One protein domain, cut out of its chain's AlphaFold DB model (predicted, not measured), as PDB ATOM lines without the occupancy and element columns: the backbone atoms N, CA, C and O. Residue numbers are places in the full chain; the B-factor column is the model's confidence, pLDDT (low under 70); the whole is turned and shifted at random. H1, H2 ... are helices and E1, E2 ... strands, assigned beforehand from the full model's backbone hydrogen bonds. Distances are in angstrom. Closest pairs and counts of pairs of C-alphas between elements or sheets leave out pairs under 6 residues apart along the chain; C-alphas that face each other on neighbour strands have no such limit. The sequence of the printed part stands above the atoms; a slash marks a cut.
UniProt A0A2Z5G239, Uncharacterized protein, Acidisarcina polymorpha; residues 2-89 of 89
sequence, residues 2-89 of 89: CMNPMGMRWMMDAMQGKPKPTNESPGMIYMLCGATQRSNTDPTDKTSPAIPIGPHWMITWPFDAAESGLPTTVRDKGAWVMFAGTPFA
ATOM      1  N   CYS A   2     212.995 187.734 141.607       96.38
ATOM      2  CA  CYS A   2     214.424 188.047 141.683       96.38
ATOM      3  C   CYS A   2     215.008 187.328 142.896       96.38
ATOM      4  O   CYS A   2     214.304 187.152 143.883       96.38
ATOM      5  N   MET A   3     216.267 186.908 142.853       97.50
ATOM      6  CA  MET A   3     216.880 186.187 143.969       97.50
ATOM      7  C   MET A   3     218.385 186.393 144.009       97.50
ATOM      8  O   MET A   3     219.015 186.591 142.971       97.50
ATOM      9  N   ASN A   4     218.954 186.335 145.212       97.88
ATOM     10  CA  ASN A   4     220.401 186.256 145.378       97.88
ATOM     11  C   ASN A   4     220.897 184.813 145.100       97.88
ATOM     12  O   ASN A   4     220.077 183.896 144.956       97.88
ATOM     13  N   PRO A   5     222.221 184.568 145.042       98.19
ATOM     14  CA  PRO A   5     222.757 183.233 144.759       98.19
ATOM     15  C   PRO A   5     222.256 182.131 145.708       98.19
ATOM     16  O   PRO A   5     222.001 181.013 145.268       98.19
ATOM     17  N   MET A   6     222.063 182.435 146.995       98.25
ATOM     18  CA  MET A   6     221.572 181.457 147.977       98.25
ATOM     19  C   MET A   6     220.062 181.200 147.861       98.25
ATOM     20  O   MET A   6     219.611 180.076 148.065       98.25
ATOM     21  N   GLY A   7     219.272 182.201 147.465       97.62
ATOM     22  CA  GLY A   7     217.866 182.020 147.104       97.62
ATOM     23  C   GLY A   7     217.723 181.099 145.891       97.62
ATOM     24  O   GLY A   7     216.938 180.154 145.919       97.62
ATOM     25  N   MET A   8     218.560 181.305 144.868       97.50
ATOM     26  CA  MET A   8     218.622 180.419 143.699       97.50
ATOM     27  C   MET A   8     219.007 178.989 144.079       97.50
ATOM     28  O   MET A   8     218.376 178.042 143.614       97.50
ATOM     29  N   ARG A   9     220.008 178.819 144.950       97.81
ATOM     30  CA  ARG A   9     220.453 177.497 145.413       97.81
ATOM     31  C   ARG A   9     219.341 176.741 146.137       97.81
ATOM     32  O   ARG A   9     219.057 175.606 145.771       97.81
ATOM     33  N   TRP A  10     218.657 177.401 147.072       97.00
ATOM     34  CA  TRP A  10     217.515 176.824 147.785       97.00
ATOM     35  C   TRP A  10     216.410 176.371 146.819       97.00
ATOM     36  O   TRP A  10     215.938 175.239 146.906       97.00
ATOM     37  N   MET A  11     216.045 177.220 145.849       94.50
ATOM     38  CA  MET A  11     214.997 176.906 144.872       94.50
ATOM     39  C   MET A  11     215.379 175.706 143.997       94.50
ATOM     40  O   MET A  11     214.566 174.809 143.789       94.50
ATOM     41  N   MET A  12     216.618 175.667 143.504       95.88
ATOM     42  CA  MET A  12     217.099 174.560 142.674       95.88
ATOM     43  C   MET A  12     217.169 173.248 143.455       95.88
ATOM     44  O   MET A  12     216.793 172.209 142.920       95.88
ATOM     45  N   ASP A  13     217.598 173.286 144.717       96.25
ATOM     46  CA  ASP A  13     217.636 172.105 145.580       96.25
ATOM     47  C   ASP A  13     216.227 171.548 145.838       96.25
ATOM     48  O   ASP A  13     216.036 170.331 145.774       96.25
ATOM     49  N   ALA A  14     215.235 172.425 146.039       92.56
ATOM     50  CA  ALA A  14     213.826 172.042 146.161       92.56
ATOM     51  C   ALA A  14     213.304 171.406 144.862       92.56
ATOM     52  O   ALA A  14     212.738 170.314 144.881       92.56
ATOM     53  N   MET A  15     213.556 172.042 143.712       90.69
ATOM     54  CA  MET A  15     213.138 171.535 142.396       90.69
ATOM     55  C   MET A  15     213.784 170.191 142.035       90.69
ATOM     56  O   MET A  15     213.174 169.383 141.337       90.69
ATOM     57  N   GLN A  16     215.012 169.952 142.500       94.50
ATOM     58  CA  GLN A  16     215.736 168.693 142.315       94.50
ATOM     59  C   GLN A  16     215.330 167.608 143.322       94.50
ATOM     60  O   GLN A  16     215.815 166.484 143.214       94.50
ATOM     61  N   GLY A  17     214.464 167.916 144.295       91.12
ATOM     62  CA  GLY A  17     214.038 166.966 145.322       91.12
ATOM     63  C   GLY A  17     215.177 166.535 146.247       91.12
ATOM     64  O   GLY A  17     215.206 165.392 146.702       91.12
ATOM     65  N   LYS A  18     216.151 167.419 146.501       94.88
ATOM     66  CA  LYS A  18     217.219 167.124 147.462       94.88
ATOM     67  C   LYS A  18     216.639 166.965 148.868       94.88
ATOM     68  O   LYS A  18     215.634 167.591 149.182       94.88
ATOM     69  N   PRO A  19     217.295 166.198 149.757       93.62
ATOM     70  CA  PRO A  19     216.798 166.000 151.118       93.62
ATOM     71  C   PRO A  19     216.806 167.281 151.969       93.62
ATOM     72  O   PRO A  19     216.072 167.353 152.948       93.62
ATOM     73  N   LYS A  20     217.643 168.274 151.630       94.56
ATOM     74  CA  LYS A  20     217.702 169.589 152.284       94.56
ATOM     75  C   LYS A  20     218.376 170.638 151.385       94.56
ATOM     76  O   LYS A  20     219.161 170.242 150.513       94.56
ATOM     77  N   PRO A  21     218.152 171.944 151.623       96.31
ATOM     78  CA  PRO A  21     218.922 173.010 150.998       96.31
ATOM     79  C   PRO A  21     220.411 172.887 151.314       96.31
ATOM     80  O   PRO A  21     220.814 172.527 152.421       96.31
ATOM     81  N   THR A  22     221.242 173.231 150.341       97.00
ATOM     82  CA  THR A  22     222.705 173.236 150.451       97.00
ATOM     83  C   THR A  22     223.266 174.648 150.636       97.00
ATOM     84  O   THR A  22     224.429 174.904 150.337       97.00
ATOM     85  N   ASN A  23     222.431 175.572 151.113       96.81
ATOM     86  CA  ASN A  23     222.795 176.954 151.400       96.81
ATOM     87  C   ASN A  23     223.922 177.033 152.439       96.81
ATOM     88  O   ASN A  23     223.883 176.362 153.465       96.81
ATOM     89  N   GLU A  24     224.895 177.905 152.186       96.62
ATOM     90  CA  GLU A  24     226.017 178.182 153.100       96.62
ATOM     91  C   GLU A  24     225.807 179.484 153.894       96.62
ATOM     92  O   GLU A  24     226.510 179.762 154.858       96.62
ATOM     93  N   SER A  25     224.825 180.292 153.487       96.88
ATOM     94  CA  SER A  25     224.387 181.521 154.153       96.88
ATOM     95  C   SER A  25     222.916 181.813 153.811       96.88
ATOM     96  O   SER A  25     222.369 181.167 152.903       96.88
ATOM     97  N   PRO A  26     222.252 182.755 154.510       96.94
ATOM     98  CA  PRO A  26     220.862 183.101 154.227       96.94
ATOM     99  C   PRO A  26     220.635 183.521 152.769       96.94
ATOM    100  O   PRO A  26     221.349 184.360 152.209       96.94
ATOM    101  N   GLY A  27     219.610 182.944 152.145       98.06
ATOM    102  CA  GLY A  27     219.147 183.353 150.825       98.06
ATOM    103  C   GLY A  27     217.978 184.323 150.884       98.06
ATOM    104  O   GLY A  27     217.283 184.443 151.890       98.06
ATOM    105  N   MET A  28     217.777 185.038 149.781       98.06
ATOM    106  CA  MET A  28     216.695 186.001 149.635       98.06
ATOM    107  C   MET A  28     216.071 185.874 148.252       98.06
ATOM    108  O   MET A  28     216.775 185.874 147.238       98.06
ATOM    109  N   ILE A  29     214.744 185.781 148.225       97.56
ATOM    110  CA  ILE A  29     213.935 185.712 147.009       97.56
ATOM    111  C   ILE A  29     212.841 186.772 147.109       97.56
ATOM    112  O   ILE A  29     212.158 186.883 148.120       97.56
ATOM    113  N   TYR A  30     212.665 187.546 146.049       96.62
ATOM    114  CA  TYR A  30     211.666 188.594 145.936       96.62
ATOM    115  C   TYR A  30     210.642 188.272 144.844       96.62
ATOM    116  O   TYR A  30     210.988 188.019 143.681       96.62
ATOM    117  N   MET A  31     209.363 188.330 145.217       95.88
ATOM    118  CA  MET A  31     208.210 187.997 144.384       95.88
ATOM    119  C   MET A  31     207.314 189.226 144.188       95.88
ATOM    120  O   MET A  31     206.239 189.301 144.771       95.88
ATOM    121  N   LEU A  32     207.725 190.196 143.358       94.88
ATOM    122  CA  LEU A  32     206.935 191.423 143.125       94.88
ATOM    123  C   LEU A  32     205.498 191.145 142.650       94.88
ATOM    124  O   LEU A  32     204.575 191.819 143.084       94.88
ATOM    125  N   CYS A  33     205.301 190.156 141.776       94.81
ATOM    126  CA  CYS A  33     203.973 189.794 141.265       94.81
ATOM    127  C   CYS A  33     203.260 188.741 142.133       94.81
ATOM    128  O   CYS A  33     202.258 188.179 141.702       94.81
ATOM    129  N   GLY A  34     203.792 188.441 143.322       93.50
ATOM    130  CA  GLY A  34     203.357 187.306 144.128       93.50
ATOM    131  C   GLY A  34     203.791 185.954 143.558       93.50
ATOM    132  O   GLY A  34     204.663 185.872 142.686       93.50
ATOM    133  N   ALA A  35     203.199 184.890 144.089       90.94
ATOM    134  CA  ALA A  35     203.412 183.519 143.647       90.94
ATOM    135  C   ALA A  35     202.153 182.674 143.860       90.94
ATOM    136  O   ALA A  35     201.309 182.985 144.700       90.94
ATOM    137  N   THR A  36     202.077 181.564 143.134       90.62
ATOM    138  CA  THR A  36     201.094 180.514 143.392       90.62
ATOM    139  C   THR A  36     201.825 179.294 143.921       90.62
ATOM    140  O   THR A  36     202.666 178.729 143.223       90.62
ATOM    141  N   GLN A  37     201.500 178.890 145.144       88.25
ATOM    142  CA  GLN A  37     202.016 177.669 145.760       88.25
ATOM    143  C   GLN A  37     200.953 176.566 145.737       88.25
ATOM    144  O   GLN A  37     199.788 176.822 145.435       88.25
ATOM    145  N   ARG A  38     201.351 175.323 146.022       90.06
ATOM    146  CA  ARG A  38     200.425 174.178 146.135       90.06
ATOM    147  C   ARG A  38     200.241 173.737 147.581       90.06
ATOM    148  O   ARG A  38     199.135 173.402 147.977       90.06
ATOM    149  N   SER A  39     201.307 173.795 148.371       90.06
ATOM    150  CA  SER A  39     201.307 173.416 149.780       90.06
ATOM    151  C   SER A  39     202.227 174.337 150.574       90.06
ATOM    152  O   SER A  39     203.176 174.888 150.022       90.06
ATOM    153  N   ASN A  40     201.934 174.488 151.868       90.94
ATOM    154  CA  ASN A  40     202.807 175.151 152.840       90.94
ATOM    155  C   ASN A  40     203.475 174.151 153.801       90.94
ATOM    156  O   ASN A  40     204.216 174.558 154.687       90.94
ATOM    157  N   THR A  41     203.210 172.852 153.660       90.25
ATOM    158  CA  THR A  41     203.752 171.797 154.536       90.25
ATOM    159  C   THR A  41     204.584 170.767 153.780       90.25
ATOM    160  O   THR A  41     205.429 170.120 154.387       90.25
ATOM    161  N   ASP A  42     204.385 170.641 152.466       89.19
ATOM    162  CA  ASP A  42     205.097 169.697 151.604       89.19
ATOM    163  C   ASP A  42     205.697 170.431 150.388       89.19
ATOM    164  O   ASP A  42     204.947 170.882 149.516       89.19
ATOM    165  N   PRO A  43     207.035 170.549 150.290       84.75
ATOM    166  CA  PRO A  43     207.697 171.207 149.163       84.75
ATOM    167  C   PRO A  43     207.580 170.438 147.837       84.75
ATOM    168  O   PRO A  43     207.919 170.982 146.785       84.75
ATOM    169  N   THR A  44     207.121 169.185 147.860       85.94
ATOM    170  CA  THR A  44     207.034 168.313 146.681       85.94
ATOM    171  C   THR A  44     205.623 168.182 146.108       85.94
ATOM    172  O   THR A  44     205.458 167.604 145.029       85.94
ATOM    173  N   ASP A  45     204.612 168.741 146.779       89.06
ATOM    174  CA  ASP A  45     203.212 168.605 146.385       89.06
ATOM    175  C   ASP A  45     202.905 169.315 145.058       89.06
ATOM    176  O   ASP A  45     203.164 170.504 144.855       89.06
ATOM    177  N   LYS A  46     202.290 168.567 144.139       86.38
ATOM    178  CA  LYS A  46     201.865 169.040 142.811       86.38
ATOM    179  C   LYS A  46     200.349 169.006 142.628       86.38
ATOM    180  O   LYS A  46     199.838 169.484 141.616       86.38
ATOM    181  N   THR A  47     199.604 168.475 143.587       91.69
ATOM    182  CA  THR A  47     198.194 168.095 143.434       91.69
ATOM    183  C   THR A  47     197.229 168.997 144.190       91.69
ATOM    184  O   THR A  47     196.148 169.258 143.662       91.69
ATOM    185  N   SER A  48     197.626 169.527 145.350       92.81
ATOM    186  CA  SER A  48     196.756 170.379 146.169       92.81
ATOM    187  C   SER A  48     196.278 171.642 145.447       92.81
ATOM    188  O   SER A  48     196.934 172.112 144.513       92.81
ATOM    189  N   PRO A  49     195.137 172.225 145.854       93.12
ATOM    190  CA  PRO A  49     194.655 173.486 145.304       93.12
ATOM    191  C   PRO A  49     195.714 174.596 145.327       93.12
ATOM    192  O   PRO A  49     196.583 174.649 146.191       93.12
ATOM    193  N   ALA A  50     195.628 175.506 144.357       91.62
ATOM    194  CA  ALA A  50     196.510 176.663 144.289       91.62
ATOM    195  C   ALA A  50     196.278 177.610 145.480       91.62
ATOM    196  O   ALA A  50     195.149 178.031 145.727       91.62
ATOM    197  N   ILE A  51     197.358 177.988 146.161       91.62
ATOM    198  CA  ILE A  51     197.387 178.991 147.224       91.62
ATOM    199  C   ILE A  51     198.000 180.268 146.631       91.62
ATOM    200  O   ILE A  51     199.215 180.303 146.400       91.62
ATOM    201  N   PRO A  52     197.193 181.298 146.320       92.44
ATOM    202  CA  PRO A  52     197.716 182.570 145.853       92.44
ATOM    203  C   PRO A  52     198.361 183.316 147.020       92.44
ATOM    204  O   PRO A  52     197.767 183.470 148.084       92.44
ATOM    205  N   ILE A  53     199.577 183.801 146.805       92.62
ATOM    206  CA  ILE A  53     200.310 184.611 147.771       92.62
ATOM    207  C   ILE A  53     200.673 185.915 147.077       92.62
ATOM    208  O   ILE A  53     201.289 185.909 146.009       92.62
ATOM    209  N   GLY A  54     200.272 187.034 147.682       93.31
ATOM    210  CA  GLY A  54     200.548 188.373 147.167       93.31
ATOM    211  C   GLY A  54     202.045 188.710 147.134       93.31
ATOM    212  O   GLY A  54     202.884 187.862 147.431       93.31
ATOM    213  N   PRO A  55     202.419 189.945 146.771       94.69
ATOM    214  CA  PRO A  55     203.817 190.356 146.726       94.69
ATOM    215  C   PRO A  55     204.535 190.134 148.064       94.69
ATOM    216  O   PRO A  55     204.067 190.599 149.102       94.69
ATOM    217  N   HIS A  56     205.660 189.418 148.051       94.88
ATOM    218  CA  HIS A  56     206.376 189.053 149.278       94.88
ATOM    219  C   HIS A  56     207.871 188.815 149.046       94.88
ATOM    220  O   HIS A  56     208.363 188.740 147.915       94.88
ATOM    221  N   TRP A  57     208.580 188.682 150.162       95.25
ATOM    222  CA  TRP A  57     209.959 188.220 150.231       95.25
ATOM    223  C   TRP A  57     209.979 186.837 150.872       95.25
ATOM    224  O   TRP A  57     209.197 186.568 151.779       95.25
ATOM    225  N   MET A  58     210.899 185.986 150.434       95.81
ATOM    226  CA  MET A  58     211.276 184.774 151.150       95.81
ATOM    227  C   MET A  58     212.712 184.926 151.627       95.81
ATOM    228  O   MET A  58     213.591 185.326 150.856       95.81
ATOM    229  N   ILE A  59     212.936 184.594 152.892       96.56
ATOM    230  CA  ILE A  59     214.265 184.442 153.474       96.56
ATOM    231  C   ILE A  59     214.485 182.941 153.600       96.56
ATOM    232  O   ILE A  59     213.668 182.263 154.211       96.56
ATOM    233  N   THR A  60     215.539 182.418 152.979       96.19
ATOM    234  CA  THR A  60     215.802 180.976 152.945       96.19
ATOM    235  C   THR A  60     216.966 180.634 153.865       96.19
ATOM    236  O   THR A  60     218.141 180.832 153.541       96.19
ATOM    237  N   TRP A  61     216.615 180.157 155.053       94.31
ATOM    238  CA  TRP A  61     217.520 179.733 156.112       94.31
ATOM    239  C   TRP A  61     216.748 178.808 157.055       94.31
ATOM    240  O   TRP A  61     215.537 178.971 157.105       94.31
ATOM    241  N   PRO A  62     217.391 177.897 157.805       92.56
ATOM    242  CA  PRO A  62     216.678 177.047 158.749       92.56
ATOM    243  C   PRO A  62     215.897 177.883 159.769       92.56
ATOM    244  O   PRO A  62     216.495 178.480 160.668       92.56
ATOM    245  N   PHE A  63     214.573 177.934 159.619       93.31
ATOM    246  CA  PHE A  63     213.679 178.581 160.574       93.31
ATOM    247  C   PHE A  63     212.884 177.540 161.354       93.31
ATOM    248  O   PHE A  63     212.113 176.763 160.790       93.31
ATOM    249  N   ASP A  64     213.017 177.573 162.678       93.44
ATOM    250  CA  ASP A  64     212.103 176.872 163.569       93.44
ATOM    251  C   ASP A  64     210.962 177.805 163.998       93.44
ATOM    252  O   ASP A  64     211.174 178.935 164.448       93.44
ATOM    253  N   ALA A  65     209.723 177.348 163.824       90.94
ATOM    254  CA  ALA A  65     208.534 178.144 164.119       90.94
ATOM    255  C   ALA A  65     208.355 178.395 165.627       90.94
ATOM    256  O   ALA A  65     207.898 179.470 166.017       90.94
ATOM    257  N   ALA A  66     208.733 177.434 166.477       92.62
ATOM    258  CA  ALA A  66     208.620 177.582 167.923       92.62
ATOM    259  C   ALA A  66     209.679 178.556 168.460       92.62
ATOM    260  O   ALA A  66     209.355 179.416 169.276       92.62
ATOM    261  N   GLU A  67     210.913 178.472 167.958       94.25
ATOM    262  CA  GLU A  67     212.011 179.370 168.322       94.25
ATOM    263  C   GLU A  67     211.776 180.800 167.817       94.25
ATOM    264  O   GLU A  67     211.965 181.765 168.555       94.25
ATOM    265  N   SER A  68     211.312 180.954 166.574       92.31
ATOM    266  CA  SER A  68     211.035 182.274 165.993       92.31
ATOM    267  C   SER A  68     209.738 182.914 166.501       92.31
ATOM    268  O   SER A  68     209.511 184.104 166.274       92.31
ATOM    269  N   GLY A  69     208.858 182.137 167.145       93.69
ATOM    270  CA  GLY A  69     207.499 182.559 167.495       93.69
ATOM    271  C   GLY A  69     206.629 182.861 166.272       93.69
ATOM    272  O   GLY A  69     205.562 183.472 166.398       93.69
ATOM    273  N   LEU A  70     207.088 182.472 165.078       94.50
ATOM    274  CA  LEU A  70     206.367 182.693 163.845       94.50
ATOM    275  C   LEU A  70     205.338 181.580 163.624       94.50
ATOM    276  O   LEU A  70     205.572 180.405 163.898       94.50
ATOM    277  N   PRO A  71     204.177 181.933 163.079       94.62
ATOM    278  CA  PRO A  71     203.139 180.972 162.763       94.62
ATOM    279  C   PRO A  71     203.493 180.143 161.526       94.62
ATOM    280  O   PRO A  71     204.303 180.552 160.700       94.62
ATOM    281  N   THR A  72     202.811 179.013 161.348       94.19
ATOM    282  CA  THR A  72     203.019 178.080 160.223       94.19
ATOM    283  C   THR A  72     201.871 178.081 159.212       94.19
ATOM    284  O   THR A  72     201.836 177.268 158.292       94.19
ATOM    285  N   THR A  73     200.902 178.982 159.378       91.12
ATOM    286  CA  THR A  73     199.740 179.115 158.499       91.12
ATOM    287  C   THR A  73     199.904 180.292 157.548       91.12
ATOM    288  O   THR A  73     200.223 181.410 157.976       91.12
ATOM    289  N   VAL A  74     199.636 180.035 156.262       89.75
ATOM    290  CA  VAL A  74     199.581 181.070 155.223       89.75
ATOM    291  C   VAL A  74     198.533 182.110 155.605       89.75
ATOM    292  O   VAL A  74     197.461 181.779 156.115       89.75
ATOM    293  N   ARG A  75     198.868 183.379 155.383       84.75
ATOM    294  CA  ARG A  75     198.085 184.537 155.809       84.75
ATOM    295  C   ARG A  75     198.301 185.701 154.858       84.75
ATOM    296  O   ARG A  75     199.381 185.854 154.295       84.75
ATOM    297  N   ASP A  76     197.310 186.577 154.772       78.44
ATOM    298  CA  ASP A  76     197.375 187.748 153.889       78.44
ATOM    299  C   ASP A  76     198.372 188.816 154.369       78.44
ATOM    300  O   ASP A  76     198.735 189.717 153.613       78.44
ATOM    301  N   LYS A  77     198.780 188.771 155.645       83.00
ATOM    302  CA  LYS A  77     199.646 189.780 156.271       83.00
ATOM    303  C   LYS A  77     200.598 189.168 157.289       83.00
ATOM    304  O   LYS A  77     200.196 188.322 158.082       83.00
ATOM    305  N   GLY A  78     201.812 189.711 157.354       90.19
ATOM    306  CA  GLY A  78     202.845 189.292 158.303       90.19
ATOM    307  C   GLY A  78     203.637 188.075 157.829       90.19
ATOM    308  O   GLY A  78     203.337 187.486 156.795       90.19
ATOM    309  N   ALA A  79     204.674 187.725 158.589       94.06
ATOM    310  CA  ALA A  79     205.540 186.592 158.290       94.06
ATOM    311  C   ALA A  79     204.948 185.269 158.805       94.06
ATOM    312  O   ALA A  79     204.217 185.243 159.799       94.06
ATOM    313  N   TRP A  80     205.299 184.178 158.132       95.06
ATOM    314  CA  TRP A  80     205.055 182.805 158.563       95.06
ATOM    315  C   TRP A  80     206.231 181.927 158.125       95.06
ATOM    316  O   TRP A  80     206.963 182.287 157.200       95.06
ATOM    317  N   VAL A  81     206.402 180.782 158.780       95.69
ATOM    318  CA  VAL A  81     207.364 179.758 158.361       95.69
ATOM    319  C   VAL A  81     206.694 178.854 157.333       95.69
ATOM    320  O   VAL A  81     205.672 178.213 157.608       95.69
ATOM    321  N   MET A  82     207.258 178.832 156.132       94.88
ATOM    322  CA  MET A  82     206.873 177.916 155.064       94.88
ATOM    323  C   MET A  82     207.543 176.559 155.296       94.88
ATOM    324  O   MET A  82     208.670 176.506 155.762       94.88
ATOM    325  N   PHE A  83     206.852 175.461 154.993       94.12
ATOM    326  CA  PHE A  83     207.348 174.087 155.155       94.12
ATOM    327  C   PHE A  83     207.859 173.746 156.561       94.12
ATOM    328  O   PHE A  83     208.772 172.931 156.712       94.12
ATOM    329  N   ALA A  84     207.259 174.350 157.589       94.38
ATOM    330  CA  ALA A  84     207.631 174.132 158.982       94.38
ATOM    331  C   ALA A  84     207.698 172.632 159.328       94.38
ATOM    332  O   ALA A  84     206.803 171.861 158.982       94.38
ATOM    333  N   GLY A  85     208.770 172.228 160.016       91.75
ATOM    334  CA  GLY A  85     209.041 170.826 160.352       91.75
ATOM    335  C   GLY A  85     209.737 170.023 159.245       91.75
ATOM    336  O   GLY A  85     210.086 168.866 159.471       91.75
ATOM    337  N   THR A  86     209.983 170.614 158.073       93.44
ATOM    338  CA  THR A  86     210.803 170.008 157.012       93.44
ATOM    339  C   THR A  86     212.195 170.646 156.955       93.44
ATOM    340  O   THR A  86     212.375 171.773 157.416       93.44
ATOM    341  N   PRO A  87     213.184 170.000 156.310       94.50
ATOM    342  CA  PRO A  87     214.492 170.615 156.077       94.50
ATOM    343  C   PRO A  87     214.484 171.855 155.167       94.50
ATOM    344  O   PRO A  87     215.533 172.470 155.006       94.50
ATOM    345  N   PHE A  88     213.354 172.188 154.534       94.25
ATOM    346  CA  PHE A  88     213.201 173.354 153.656       94.25
ATOM    347  C   PHE A  88     212.570 174.572 154.343       94.25
ATOM    348  O   PHE A  88     212.375 175.581 153.660       94.25
ATOM    349  N   ALA A  89     212.267 174.473 155.643       92.50
ATOM    350  CA  ALA A  89     211.847 175.601 156.472       92.50
ATOM    351  C   ALA A  89     212.949 176.652 156.635       92.50
ATOM    352  O   ALA A  89     214.134 176.251 156.735       92.50
TER     353      ALA A  89
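What this domain is: This is residues 2 to 89 of the 89 residues of an uncharacterized protein of Acidisarcina polymorpha (UniProt A0A2Z5G239). With little regular structure, this is a rounded body mostly of loops, in which a two-stranded ribbon, E1 and E4, is continued at one end by the small hairpin E2 and E3. H1 packs beside the ribbon, and short H2 lies far out. The 88 printed residues run H1, E1, E2, E3, E4, H2; both sheets are antiparallel, the class mixed, 31 residues in named elements. The whole is compact, radius of gyration of the C-alphas 12.3 A, spans 30 by 28 by 25 A.

How they stand to each other: E1, residues 27 to 31, and E4, residues 56 to 60, are antiparallel at 162 degrees, with N 29 and O 58 2.9 A apart, within hydrogen-bond range. H1, residues 5 to 15, comes closest to E1 at the C-alphas of Gly 7 and Gly 27, 4.2 A. E2, residues 35 to 37, and E3, residues 51 to 53, form an antiparallel hairpin, with N 51 and O 37 2.8 A apart, within hydrogen-bond range. H2, residues 65 to 68, is apart from H1. Every O i to N i+4 pair in H1 is within hydrogen-bond range; H2 is too short for one, and its one O i to N i+3 pair is not within range.

Where its parts are: H1 is 15.3 A long from C-alpha 5 at (222.757, 183.233, 144.759); E1 is 13.5 A, E4 12.9 A. H2 ends at C-alpha 68, (211.035, 182.274, 165.993).

The domain as a whole: The printed part has no cut. The links H1 to E1 and E2 to E3 are long, and residues 69 to 89 hold no named element. No printed residue is under 70 in pLDDT.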